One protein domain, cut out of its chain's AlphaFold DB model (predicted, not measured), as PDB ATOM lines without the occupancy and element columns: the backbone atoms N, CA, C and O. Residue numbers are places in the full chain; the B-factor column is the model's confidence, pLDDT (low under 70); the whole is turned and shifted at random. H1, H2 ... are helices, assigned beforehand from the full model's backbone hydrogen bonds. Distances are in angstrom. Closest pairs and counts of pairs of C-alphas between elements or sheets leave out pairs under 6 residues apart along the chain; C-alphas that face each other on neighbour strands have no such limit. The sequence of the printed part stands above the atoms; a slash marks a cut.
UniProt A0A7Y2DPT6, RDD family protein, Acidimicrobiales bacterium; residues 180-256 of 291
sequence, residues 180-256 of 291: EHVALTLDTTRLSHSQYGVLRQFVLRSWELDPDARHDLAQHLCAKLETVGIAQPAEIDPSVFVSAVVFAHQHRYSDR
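Overview. This is residues 180 to 256 of the 291 residues of the protein "RDD family protein" of Acidimicrobiales bacterium (UniProt A0A7Y2DPT6). Two helices, H2 and H3, run side by side in opposite ways, and the first part of H4 packs slantwise on both; short H1 packs on H4 on the side away from H2. The printed part has 77 residues, with four named helices in the order H1, H2, H3, H4 and no named strand: all helix, compact, radius of gyration of the C-alphas 11.7 A, spans 36 by 23 by 23 A.

Along the chain. H1, residues 180 to 185, begins at C-alpha (39.066, -2.496, 45.550). H2 is residues 193 to 205, 18.5 A; H3, residues 211 to 226, 22.6 A; H4, residues 238 to 254, 24.5 A, ending at C-alpha (28.433, -11.847, 54.771).

Arrangement. The hub H4 touches H1 with residues 244 to 248 alone (Ala 183 and Ala 244, closest C-alphas, 4.5 A), at a steep tilt of 57 degrees, the same way. It touches H2 with residues 239 to 246 alone; the closest C-alphas, of Val 203 and Ser 243, are 6.2 A apart. It touches H3 with residues 238 to 242 alone; the closest C-alphas, of Ala 218 and Ser 239, are 5.1 A apart. H2 and H3 are close but not clearly touching. In each helix every O i to N i+4 pair is within hydrogen-bond range.

Size, cuts and confidence. The printed part has no cut. The link from H3 to H4 is long. Residues 193 to 194 and 253 to 256 have pLDDT under 70.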
ATOM      1  N   GLU A 180      39.363  -1.096  45.231       85.00
ATOM      2  CA  GLU A 180      39.066  -2.496  45.550       85.00
ATOM      3  C   GLU A 180      40.066  -3.069  46.562       85.00
ATOM      4  O   GLU A 180      39.679  -3.715  47.536       85.00
ATOM      5  N   HIS A 181      41.358  -2.788  46.368       83.94
ATOM      6  CA  HIS A 181      42.417  -3.263  47.261       83.94
ATOM      7  C   HIS A 181      42.295  -2.668  48.670       83.94
ATOM      8  O   HIS A 181      42.450  -3.371  49.669       83.94
ATOM      9  N   VAL A 182      41.955  -1.380  48.758       84.69
ATOM     10  CA  VAL A 182      41.711  -0.711  50.038       84.69
ATOM     11  C   VAL A 182      40.462  -1.288  50.695       84.69
ATOM     12  O   VAL A 182      40.501  -1.680  51.855       84.69
ATOM     13  N   ALA A 183      39.377  -1.460  49.941       85.44
ATOM     14  CA  ALA A 183      38.130  -2.018  50.455       85.44
ATOM     15  C   ALA A 183      38.307  -3.424  51.071       85.44
ATOM     16  O   ALA A 183      37.652  -3.749  52.056       85.44
ATOM     17  N   LEU A 184      39.215  -4.247  50.544       84.06
ATOM     18  CA  LEU A 184      39.483  -5.594  51.065       84.06
ATOM     19  C   LEU A 184      40.454  -5.630  52.257       84.06
ATOM     20  O   LEU A 184      40.468  -6.611  53.001       84.06
ATOM     21  N   THR A 185      41.267  -4.591  52.449       84.75
ATOM     22  CA  THR A 185      42.297  -4.534  53.505       84.75
ATOM     23  C   THR A 185      41.850  -3.766  54.749       84.75
ATOM     24  O   THR A 185      42.477  -3.880  55.803       84.75
ATOM     25  N   LEU A 186      40.750  -3.015  54.661       86.81
ATOM     26  CA  LEU A 186      40.216  -2.218  55.762       86.81
ATOM     27  C   LEU A 186      39.714  -3.077  56.935       86.81
ATOM     28  O   LEU A 186      38.818  -3.916  56.796       86.81
ATOM     29  N   ASP A 187      40.217  -2.784  58.136       83.81
ATOM     30  CA  ASP A 187      39.672  -3.344  59.370       83.81
ATOM     31  C   ASP A 187      38.492  -2.508  59.880       83.81
ATOM     32  O   ASP A 187      38.643  -1.447  60.484       83.81
ATOM     33  N   THR A 188      37.285  -3.021  59.658       82.88
ATOM     34  CA  THR A 188      36.029  -2.389  60.077       82.88
ATOM     35  C   THR A 188      35.493  -2.924  61.409       82.88
ATOM     36  O   THR A 188      34.363  -2.623  61.781       82.88
ATOM     37  N   THR A 189      36.273  -3.696  62.177       78.56
ATOM     38  CA  THR A 189      35.814  -4.296  63.451       78.56
ATOM     39  C   THR A 189      35.394  -3.287  64.512       78.56
ATOM     40  O   THR A 189      34.558  -3.599  65.359       78.56
ATOM     41  N   ARG A 190      35.978  -2.089  64.477       75.94
ATOM     42  CA  ARG A 190      35.738  -1.024  65.456       75.94
ATOM     43  C   ARG A 190      34.533  -0.147  65.116       75.94
ATOM     44  O   ARG A 190      34.130   0.666  65.945       75.94
ATOM     45  N   LEU A 191      33.947  -0.308  63.928       78.00
ATOM     46  CA  LEU A 191      32.758   0.433  63.524       78.00
ATOM     47  C   LEU A 191      31.547  -0.014  64.340       78.00
ATOM     48  O   LEU A 191      31.142  -1.176  64.321       78.00
ATOM     49  N   SER A 192      30.935   0.937  65.036       72.94
ATOM     50  CA  SER A 192      29.643   0.709  65.673       72.94
ATOM     51  C   SER A 192      28.514   0.674  64.638       72.94
ATOM     52  O   SER A 192      28.590   1.265  63.558       72.94
ATOM     53  N   HIS A 193      27.409   0.029  65.006       64.75
ATOM     54  CA  HIS A 193      26.229  -0.083  64.148       64.75
ATOM     55  C   HIS A 193      25.623   1.275  63.758       64.75
ATOM     56  O   HIS A 193      25.158   1.436  62.631       64.75
ATOM     57  N   SER A 194      25.647   2.262  64.661       59.97
ATOM     58  CA  SER A 194      25.146   3.612  64.379       59.97
ATOM     59  C   SER A 194      26.035   4.345  63.374       59.97
ATOM     60  O   SER A 194      25.519   4.948  62.435       59.97
ATOM     61  N   GLN A 195      27.360   4.241  63.512       76.38
ATOM     62  CA  GLN A 195      28.317   4.822  62.563       76.38
ATOM     63  C   GLN A 195      28.160   4.205  61.173       76.38
ATOM     64  O   GLN A 195      28.031   4.933  60.191       76.38
ATOM     65  N   TYR A 196      28.076   2.876  61.089       80.94
ATOM     66  CA  TYR A 196      27.845   2.179  59.825       80.94
ATOM     67  C   TYR A 196      26.531   2.603  59.149       80.94
ATOM     68  O   TYR A 196      26.498   2.828  57.939       80.94
ATOM     69  N   GLY A 197      25.458   2.776  59.928       74.50
ATOM     70  CA  GLY A 197      24.169   3.254  59.429       74.50
ATOM     71  C   GLY A 197      24.257   4.612  58.725       74.50
ATOM     72  O   GLY A 197      23.677   4.781  57.651       74.50
ATOM     73  N   VAL A 198      25.027   5.547  59.288       75.31
ATOM     74  CA  VAL A 198      25.251   6.880  58.704       75.31
ATOM     75  C   VAL A 198      26.032   6.788  57.391       75.31
ATOM     76  O   VAL A 198      25.600   7.363  56.392       75.31
ATOM     77  N   LEU A 199      27.136   6.031  57.362       85.94
ATOM     78  CA  LEU A 199      27.940   5.841  56.143       85.94
ATOM     79  C   LEU A 199      27.106   5.230  55.016       85.94
ATOM     80  O   LEU A 199      27.120   5.698  53.881       85.94
ATOM     81  N   ARG A 200      26.317   4.207  55.341       82.88
ATOM     82  CA  ARG A 200      25.434   3.553  54.380       82.88
ATOM     83  C   ARG A 200      24.380   4.511  53.829       82.88
ATOM     84  O   ARG A 200      24.113   4.501  52.630       82.88
ATOM     85  N   GLN A 201      23.748   5.304  54.692       81.75
ATOM     86  CA  GLN A 201      22.742   6.274  54.264       81.75
ATOM     87  C   GLN A 201      23.345   7.320  53.326       81.75
ATOM     88  O   GLN A 201      22.698   7.682  52.344       81.75
ATOM     89  N   PHE A 202      24.576   7.757  53.600       88.38
ATOM     90  CA  PHE A 202      25.329   8.606  52.688       88.38
ATOM     91  C   PHE A 202      25.503   7.932  51.323       88.38
ATOM     92  O   PHE A 202      25.062   8.499  50.330       88.38
ATOM     93  N   VAL A 203      26.036   6.705  51.257       89.31
ATOM     94  CA  VAL A 203      26.257   6.001  49.975       89.31
ATOM     95  C   VAL A 203      24.954   5.866  49.181       89.31
ATOM     96  O   VAL A 203      24.924   6.186  47.995       89.31
ATOM     97  N   LEU A 204      23.854   5.488  49.840       85.25
ATOM     98  CA  LEU A 204      22.544   5.319  49.200       85.25
ATOM     99  C   LEU A 204      21.924   6.603  48.646       85.25
ATOM    100  O   LEU A 204      21.067   6.503  47.778       85.25
ATOM    101  N   ARG A 205      22.305   7.776  49.158       83.81
ATOM    102  CA  ARG A 205      21.792   9.085  48.716       83.81
ATOM    103  C   ARG A 205      22.833   9.940  48.012       83.81
ATOM    104  O   ARG A 205      22.520  11.025  47.545       83.81
ATOM    105  N   SER A 206      24.068   9.460  47.923       86.38
ATOM    106  CA  SER A 206      25.192  10.212  47.367       86.38
ATOM    107  C   SER A 206      24.967  10.631  45.913       86.38
ATOM    108  O   SER A 206      25.506  11.642  45.485       86.38
ATOM    109  N   TRP A 207      24.147   9.891  45.165       84.44
ATOM    110  CA  TRP A 207      23.772  10.192  43.782       84.44
ATOM    111  C   TRP A 207      22.675  11.264  43.652       84.44
ATOM    112  O   TRP A 207      22.499  11.804  42.566       84.44
ATOM    113  N   GLU A 208      21.958  11.584  44.737       86.25
ATOM    114  CA  GLU A 208      20.962  12.668  44.794       86.25
ATOM    115  C   GLU A 208      21.592  14.016  45.199       86.25
ATOM    116  O   GLU A 208      20.948  15.058  45.087       86.25
ATOM    117  N   LEU A 209      22.829  13.998  45.711       85.88
ATOM    118  CA  LEU A 209      23.544  15.182  46.184       85.88
ATOM    119  C   LEU A 209      24.315  15.859  45.049       85.88
ATOM    120  O   LEU A 209      24.864  15.197  44.168       85.88
ATOM    121  N   ASP A 210      24.413  17.185  45.140       91.06
ATOM    122  CA  ASP A 210      25.332  17.965  44.316       91.06
ATOM    123  C   ASP A 210      26.790  17.487  44.529       91.06
ATOM    124  O   ASP A 210      27.137  17.124  45.662       91.06
ATOM    125  N   PRO A 211      27.642  17.443  43.483       90.19
ATOM    126  CA  PRO A 211      29.005  16.924  43.589       90.19
ATOM    127  C   PRO A 211      29.846  17.562  44.699       90.19
ATOM    128  O   PRO A 211      30.554  16.825  45.392       90.19
ATOM    129  N   ASP A 212      29.729  18.875  44.907       89.81
ATOM    130  CA  ASP A 212      30.521  19.599  45.909       89.81
ATOM    131  C   ASP A 212      30.011  19.278  47.319       89.81
ATOM    132  O   ASP A 212      30.766  18.849  48.193       89.81
ATOM    133  N   ALA A 213      28.689  19.335  47.515       88.31
ATOM    134  CA  ALA A 213      28.055  18.975  48.785       88.31
ATOM    135  C   ALA A 213      28.312  17.508  49.174       88.31
ATOM    136  O   ALA A 213      28.465  17.173  50.353       88.31
ATOM    137  N   ARG A 214      28.363  16.613  48.184       91.00
ATOM    138  CA  ARG A 214      28.711  15.203  48.374       91.00
ATOM    139  C   ARG A 214      30.148  15.050  48.856       91.00
ATOM    140  O   ARG A 214      30.383  14.246  49.758       91.00
ATOM    141  N   HIS A 215      31.084  15.781  48.256       91.94
ATOM    142  CA  HIS A 215      32.493  15.741  48.631       91.94
ATOM    143  C   HIS A 215      32.697  16.281  50.054       91.94
ATOM    144  O   HIS A 215      33.285  15.588  50.884       91.94
ATOM    145  N   ASP A 216      32.110  17.431  50.384       90.62
ATOM    146  CA  ASP A 216      32.186  18.036  51.723       90.62
ATOM    147  C   ASP A 216      31.600  17.125  52.807       90.62
ATOM    148  O   ASP A 216      32.164  16.953  53.893       90.62
ATOM    149  N   LEU A 217      30.450  16.500  52.534       89.69
ATOM    150  CA  LEU A 217      29.832  15.571  53.476       89.69
ATOM    151  C   LEU A 217      30.679  14.307  53.649       89.69
ATOM    152  O   LEU A 217      30.824  13.816  54.770       89.69
ATOM    153  N   ALA A 218      31.261  13.795  52.565       92.38
ATOM    154  CA  ALA A 218      32.164  12.656  52.624       92.38
ATOM    155  C   ALA A 218      33.422  12.972  53.443       92.38
ATOM    156  O   ALA A 218      33.781  12.172  54.304       92.38
ATOM    157  N   GLN A 219      34.029  14.150  53.271       93.94
ATOM    158  CA  GLN A 219      35.168  14.592  54.086       93.94
ATOM    159  C   GLN A 219      34.828  14.618  55.581       93.94
ATOM    160  O   GLN A 219      35.572  14.077  56.401       93.94
ATOM    161  N   HIS A 220      33.665  15.162  55.952       92.50
ATOM    162  CA  HIS A 220      33.207  15.150  57.345       92.50
ATOM    163  C   HIS A 220      33.021  13.730  57.904       92.50
ATOM    164  O   HIS A 220      33.246  13.496  59.095       92.50
ATOM    165  N   LEU A 221      32.588  12.775  57.075       91.88
ATOM    166  CA  LEU A 221      32.464  11.373  57.475       91.88
ATOM    167  C   LEU A 221      33.834  10.703  57.619       91.88
ATOM    168  O   LEU A 221      34.037   9.984  58.598       91.88
ATOM    169  N   CYS A 222      34.779  10.977  56.720       92.75
ATOM    170  CA  CYS A 222      36.155  10.486  56.809       92.75
ATOM    171  C   CYS A 222      36.854  10.973  58.082       92.75
ATOM    172  O   CYS A 222      37.394  10.156  58.825       92.75
ATOM    173  N   ALA A 223      36.724  12.258  58.425       91.75
ATOM    174  CA  ALA A 223      37.262  12.802  59.675       91.75
ATOM    175  C   ALA A 223      36.699  12.081  60.917       91.75
ATOM    176  O   ALA A 223      37.407  11.838  61.894       91.75
ATOM    177  N   LYS A 224      35.421  11.676  60.890       88.62
ATOM    178  CA  LYS A 224      34.832  10.857  61.963       88.62
ATOM    179  C   LYS A 224      35.357   9.422  61.961       88.62
ATOM    180  O   LYS A 224      35.507   8.848  63.037       88.62
ATOM    181  N   LEU A 225      35.629   8.832  60.799       90.88
ATOM    182  CA  LEU A 225      36.179   7.477  60.689       90.88
ATOM    183  C   LEU A 225      37.605   7.380  61.234       90.88
ATOM    184  O   LEU A 225      37.937   6.396  61.902       90.88
ATOM    185  N   GLU A 226      38.402   8.431  61.061       90.94
ATOM    186  CA  GLU A 226      39.750   8.524  61.627       90.94
ATOM    187  C   GLU A 226      39.745   8.406  63.153       90.94
ATOM    188  O   GLU A 226      40.589   7.712  63.716       90.94
ATOM    189  N   THR A 227      38.736   8.966  63.835       88.06
ATOM    190  CA  THR A 227      38.599   8.835  65.302       88.06
ATOM    191  C   THR A 227      38.415   7.389  65.774       88.06
ATOM    192  O   THR A 227      38.700   7.064  66.924       88.06
ATOM    193  N   VAL A 228      37.961   6.505  64.881       85.00
ATOM    194  CA  VAL A 228      37.751   5.070  65.132       85.00
ATOM    195  C   VAL A 228      38.969   4.240  64.684       85.00
ATOM    196  O   VAL A 228      39.036   3.032  64.927       85.00
ATOM    197  N   GLY A 229      39.975   4.888  64.090       85.25
ATOM    198  CA  GLY A 229      41.191   4.267  63.567       85.25
ATOM    199  C   GLY A 229      41.083   3.804  62.115       85.25
ATOM    200  O   GLY A 229      41.887   2.976  61.696       85.25
ATOM    201  N   ILE A 230      40.100   4.303  61.358       89.12
ATOM    202  CA  ILE A 230      39.934   4.020  59.928       89.12
ATOM    203  C   ILE A 230      40.370   5.265  59.154       89.12
ATOM    204  O   ILE A 230      39.588   6.197  58.980       89.12
ATOM    205  N   ALA A 231      41.636   5.291  58.740       87.25
ATOM    206  CA  ALA A 231      42.226   6.427  58.041       87.25
ATOM    207  C   ALA A 231      42.017   6.343  56.525       87.25
ATOM    208  O   ALA A 231      42.137   5.268  55.932       87.25
ATOM    209  N   GLN A 232      41.731   7.489  55.911       83.88
ATOM    210  CA  GLN A 232      41.586   7.611  54.466       83.88
ATOM    211  C   GLN A 232      42.965   7.689  53.784       83.88
ATOM    212  O   GLN A 232      43.790   8.520  54.167       83.88
ATOM    213  N   PRO A 233      43.232   6.885  52.739       86.50
ATOM    214  CA  PRO A 233      44.394   7.081  51.874       86.50
ATOM    215  C   PRO A 233      44.287   8.388  51.075       86.50
ATOM    216  O   PRO A 233      43.243   8.665  50.488       86.50
ATOM    217  N   ALA A 234      45.378   9.157  50.995       80.75
ATOM    218  CA  ALA A 234      45.404  10.474  50.342       80.75
ATOM    219  C   ALA A 234      45.066  10.449  48.836       80.75
ATOM    220  O   ALA A 234      44.675  11.464  48.270       80.75
ATOM    221  N   GLU A 235      45.214   9.293  48.190       83.44
ATOM    222  CA  GLU A 235      45.006   9.106  46.750       83.44
ATOM    223  C   GLU A 235      43.537   8.844  46.374       83.44
ATOM    224  O   GLU A 235      43.191   8.857  45.194       83.44
ATOM    225  N   ILE A 236      42.663   8.596  47.356       88.25
ATOM    226  CA  ILE A 236      41.275   8.178  47.122       88.25
ATOM    227  C   ILE A 236      40.327   9.324  47.458       88.25
ATOM    228  O   ILE A 236      40.418   9.909  48.534       88.25
ATOM    229  N   ASP A 237      39.369   9.603  46.570       90.44
ATOM    230  CA  ASP A 237      38.307  10.575  46.839       90.44
ATOM    231  C   ASP A 237      37.490  10.174  48.092       90.44
ATOM    232  O   ASP A 237      37.130   9.000  48.245       90.44
ATOM    233  N   PRO A 238      37.142  11.121  48.986       90.50
ATOM    234  CA  PRO A 238      36.401  10.834  50.215       90.50
ATOM    235  C   PRO A 238      35.111  10.032  50.001       90.50
ATOM    236  O   PRO A 238      34.799   9.129  50.781       90.50
ATOM    237  N   SER A 239      34.354  10.307  48.934       90.00
ATOM    238  CA  SER A 239      33.088   9.610  48.669       90.00
ATOM    239  C   SER A 239      33.308   8.152  48.241       90.00
ATOM    240  O   SER A 239      32.549   7.253  48.628       90.00
ATOM    241  N   VAL A 240      34.400   7.900  47.514       90.38
ATOM    242  CA  VAL A 240      34.857   6.563  47.115       90.38
ATOM    243  C   VAL A 240      35.357   5.791  48.336       90.38
ATOM    244  O   VAL A 240      35.002   4.624  48.513       90.38
ATOM    245  N   PHE A 241      36.098   6.450  49.229       92.50
ATOM    246  CA  PHE A 241      36.582   5.840  50.464       92.50
ATOM    247  C   PHE A 241      35.439   5.416  51.395       92.50
ATOM    248  O   PHE A 241      35.423   4.281  51.874       92.50
ATOM    249  N   VAL A 242      34.424   6.265  51.599       91.38
ATOM    250  CA  VAL A 242      33.238   5.897  52.398       91.38
ATOM    251  C   VAL A 242      32.524   4.678  51.801       91.38
ATOM    252  O   VAL A 242      32.122   3.774  52.535       91.38
ATOM    253  N   SER A 243      32.419   4.609  50.472       89.88
ATOM    254  CA  SER A 243      31.849   3.449  49.774       89.88
ATOM    255  C   SER A 243      32.682   2.178  49.993       89.88
ATOM    256  O   SER A 243      32.121   1.113  50.259       89.88
ATOM    257  N   ALA A 244      34.014   2.293  49.977       90.75
ATOM    258  CA  ALA A 244      34.937   1.193  50.258       90.75
ATOM    259  C   ALA A 244      34.789   0.668  51.696       90.75
ATOM    260  O   ALA A 244      34.745  -0.541  51.907       90.75
ATOM    261  N   VAL A 245      34.629   1.558  52.681       90.62
ATOM    262  CA  VAL A 245      34.396   1.186  54.088       90.62
ATOM    263  C   VAL A 245      33.063   0.450  54.258       90.62
ATOM    264  O   VAL A 245      32.987  -0.547  54.982       90.62
ATOM    265  N   VAL A 246      32.006   0.906  53.576       88.62
ATOM    266  CA  VAL A 246      30.691   0.249  53.619       88.62
ATOM    267  C   VAL A 246      30.756  -1.157  53.013       88.62
ATOM    268  O   VAL A 246      30.210  -2.092  53.611       88.62
ATOM    269  N   PHE A 247      31.458  -1.319  51.886       88.69
ATOM    270  CA  PHE A 247      31.734  -2.620  51.272       88.69
ATOM    271  C   PHE A 247      32.532  -3.537  52.207       88.69
ATOM    272  O   PHE A 247      32.101  -4.657  52.473       88.69
ATOM    273  N   ALA A 248      33.647  -3.051  52.761       86.81
ATOM    274  CA  ALA A 248      34.529  -3.806  53.654       86.81
ATOM    275  C   ALA A 248      33.767  -4.375  54.860       86.81
ATOM    276  O   ALA A 248      33.919  -5.540  55.240       86.81
ATOM    277  N   HIS A 249      32.902  -3.549  55.454       84.44
ATOM    278  CA  HIS A 249      32.039  -3.967  56.550       84.44
ATOM    279  C   HIS A 249      31.003  -5.001  56.083       84.44
ATOM    280  O   HIS A 249      30.817  -6.016  56.750       84.44
ATOM    281  N   GLN A 250      30.355  -4.815  54.928       82.69
ATOM    282  CA  GLN A 250      29.387  -5.791  54.414       82.69
ATOM    283  C   GLN A 250      30.024  -7.156  54.119       82.69
ATOM    284  O   GLN A 250      29.506  -8.165  54.599       82.69
ATOM    285  N   HIS A 251      31.148  -7.182  53.397       78.69
ATOM    286  CA  HIS A 251      31.859  -8.402  52.993       78.69
ATOM    287  C   HIS A 251      32.259  -9.254  54.205       78.69
ATOM    288  O   HIS A 251      32.059 -10.467  54.248       78.69
ATOM    289  N   ARG A 252      32.748  -8.605  55.265       73.50
ATOM    290  CA  ARG A 252      33.153  -9.284  56.503       73.50
ATOM    291  C   ARG A 252      31.984  -9.942  57.241       73.50
ATOM    292  O   ARG A 252      32.160 -10.983  57.876       73.50
ATOM    293  N   TYR A 253      30.803  -9.325  57.214       66.00
ATOM    294  CA  TYR A 253      29.610  -9.864  57.871       66.00
ATOM    295  C   TYR A 253      28.861 -10.883  56.999       66.00
ATOM    296  O   TYR A 253      28.216 -11.771  57.559       66.00
ATOM    297  N   SER A 254      28.965 -10.810  55.666       60.91
ATOM    298  CA  SER A 254      28.433 -11.847  54.771       60.91
ATOM    299  C   SER A 254      29.199 -13.163  54.891       60.91
ATOM    300  O   SER A 254      28.557 -14.208  54.968       60.91
ATOM    301  N   ASP A 255      30.528 -13.124  55.034       54.06
ATOM    302  CA  ASP A 255      31.365 -14.330  55.173       54.06
ATOM    303  C   ASP A 255      31.156 -15.072  56.504       54.06
ATOM    304  O   ASP A 255      31.435 -16.262  56.628       54.06
ATOM    305  N   ARG A 256      30.641 -14.380  57.529       45.00
ATOM    306  CA  ARG A 256      30.374 -14.945  58.865       45.00
ATOM    307  C   ARG A 256      28.988 -15.565  59.014       45.00
ATOM    308  O   ARG A 256      28.670 -16.087  60.084       45.00
TER     309      ARG A 256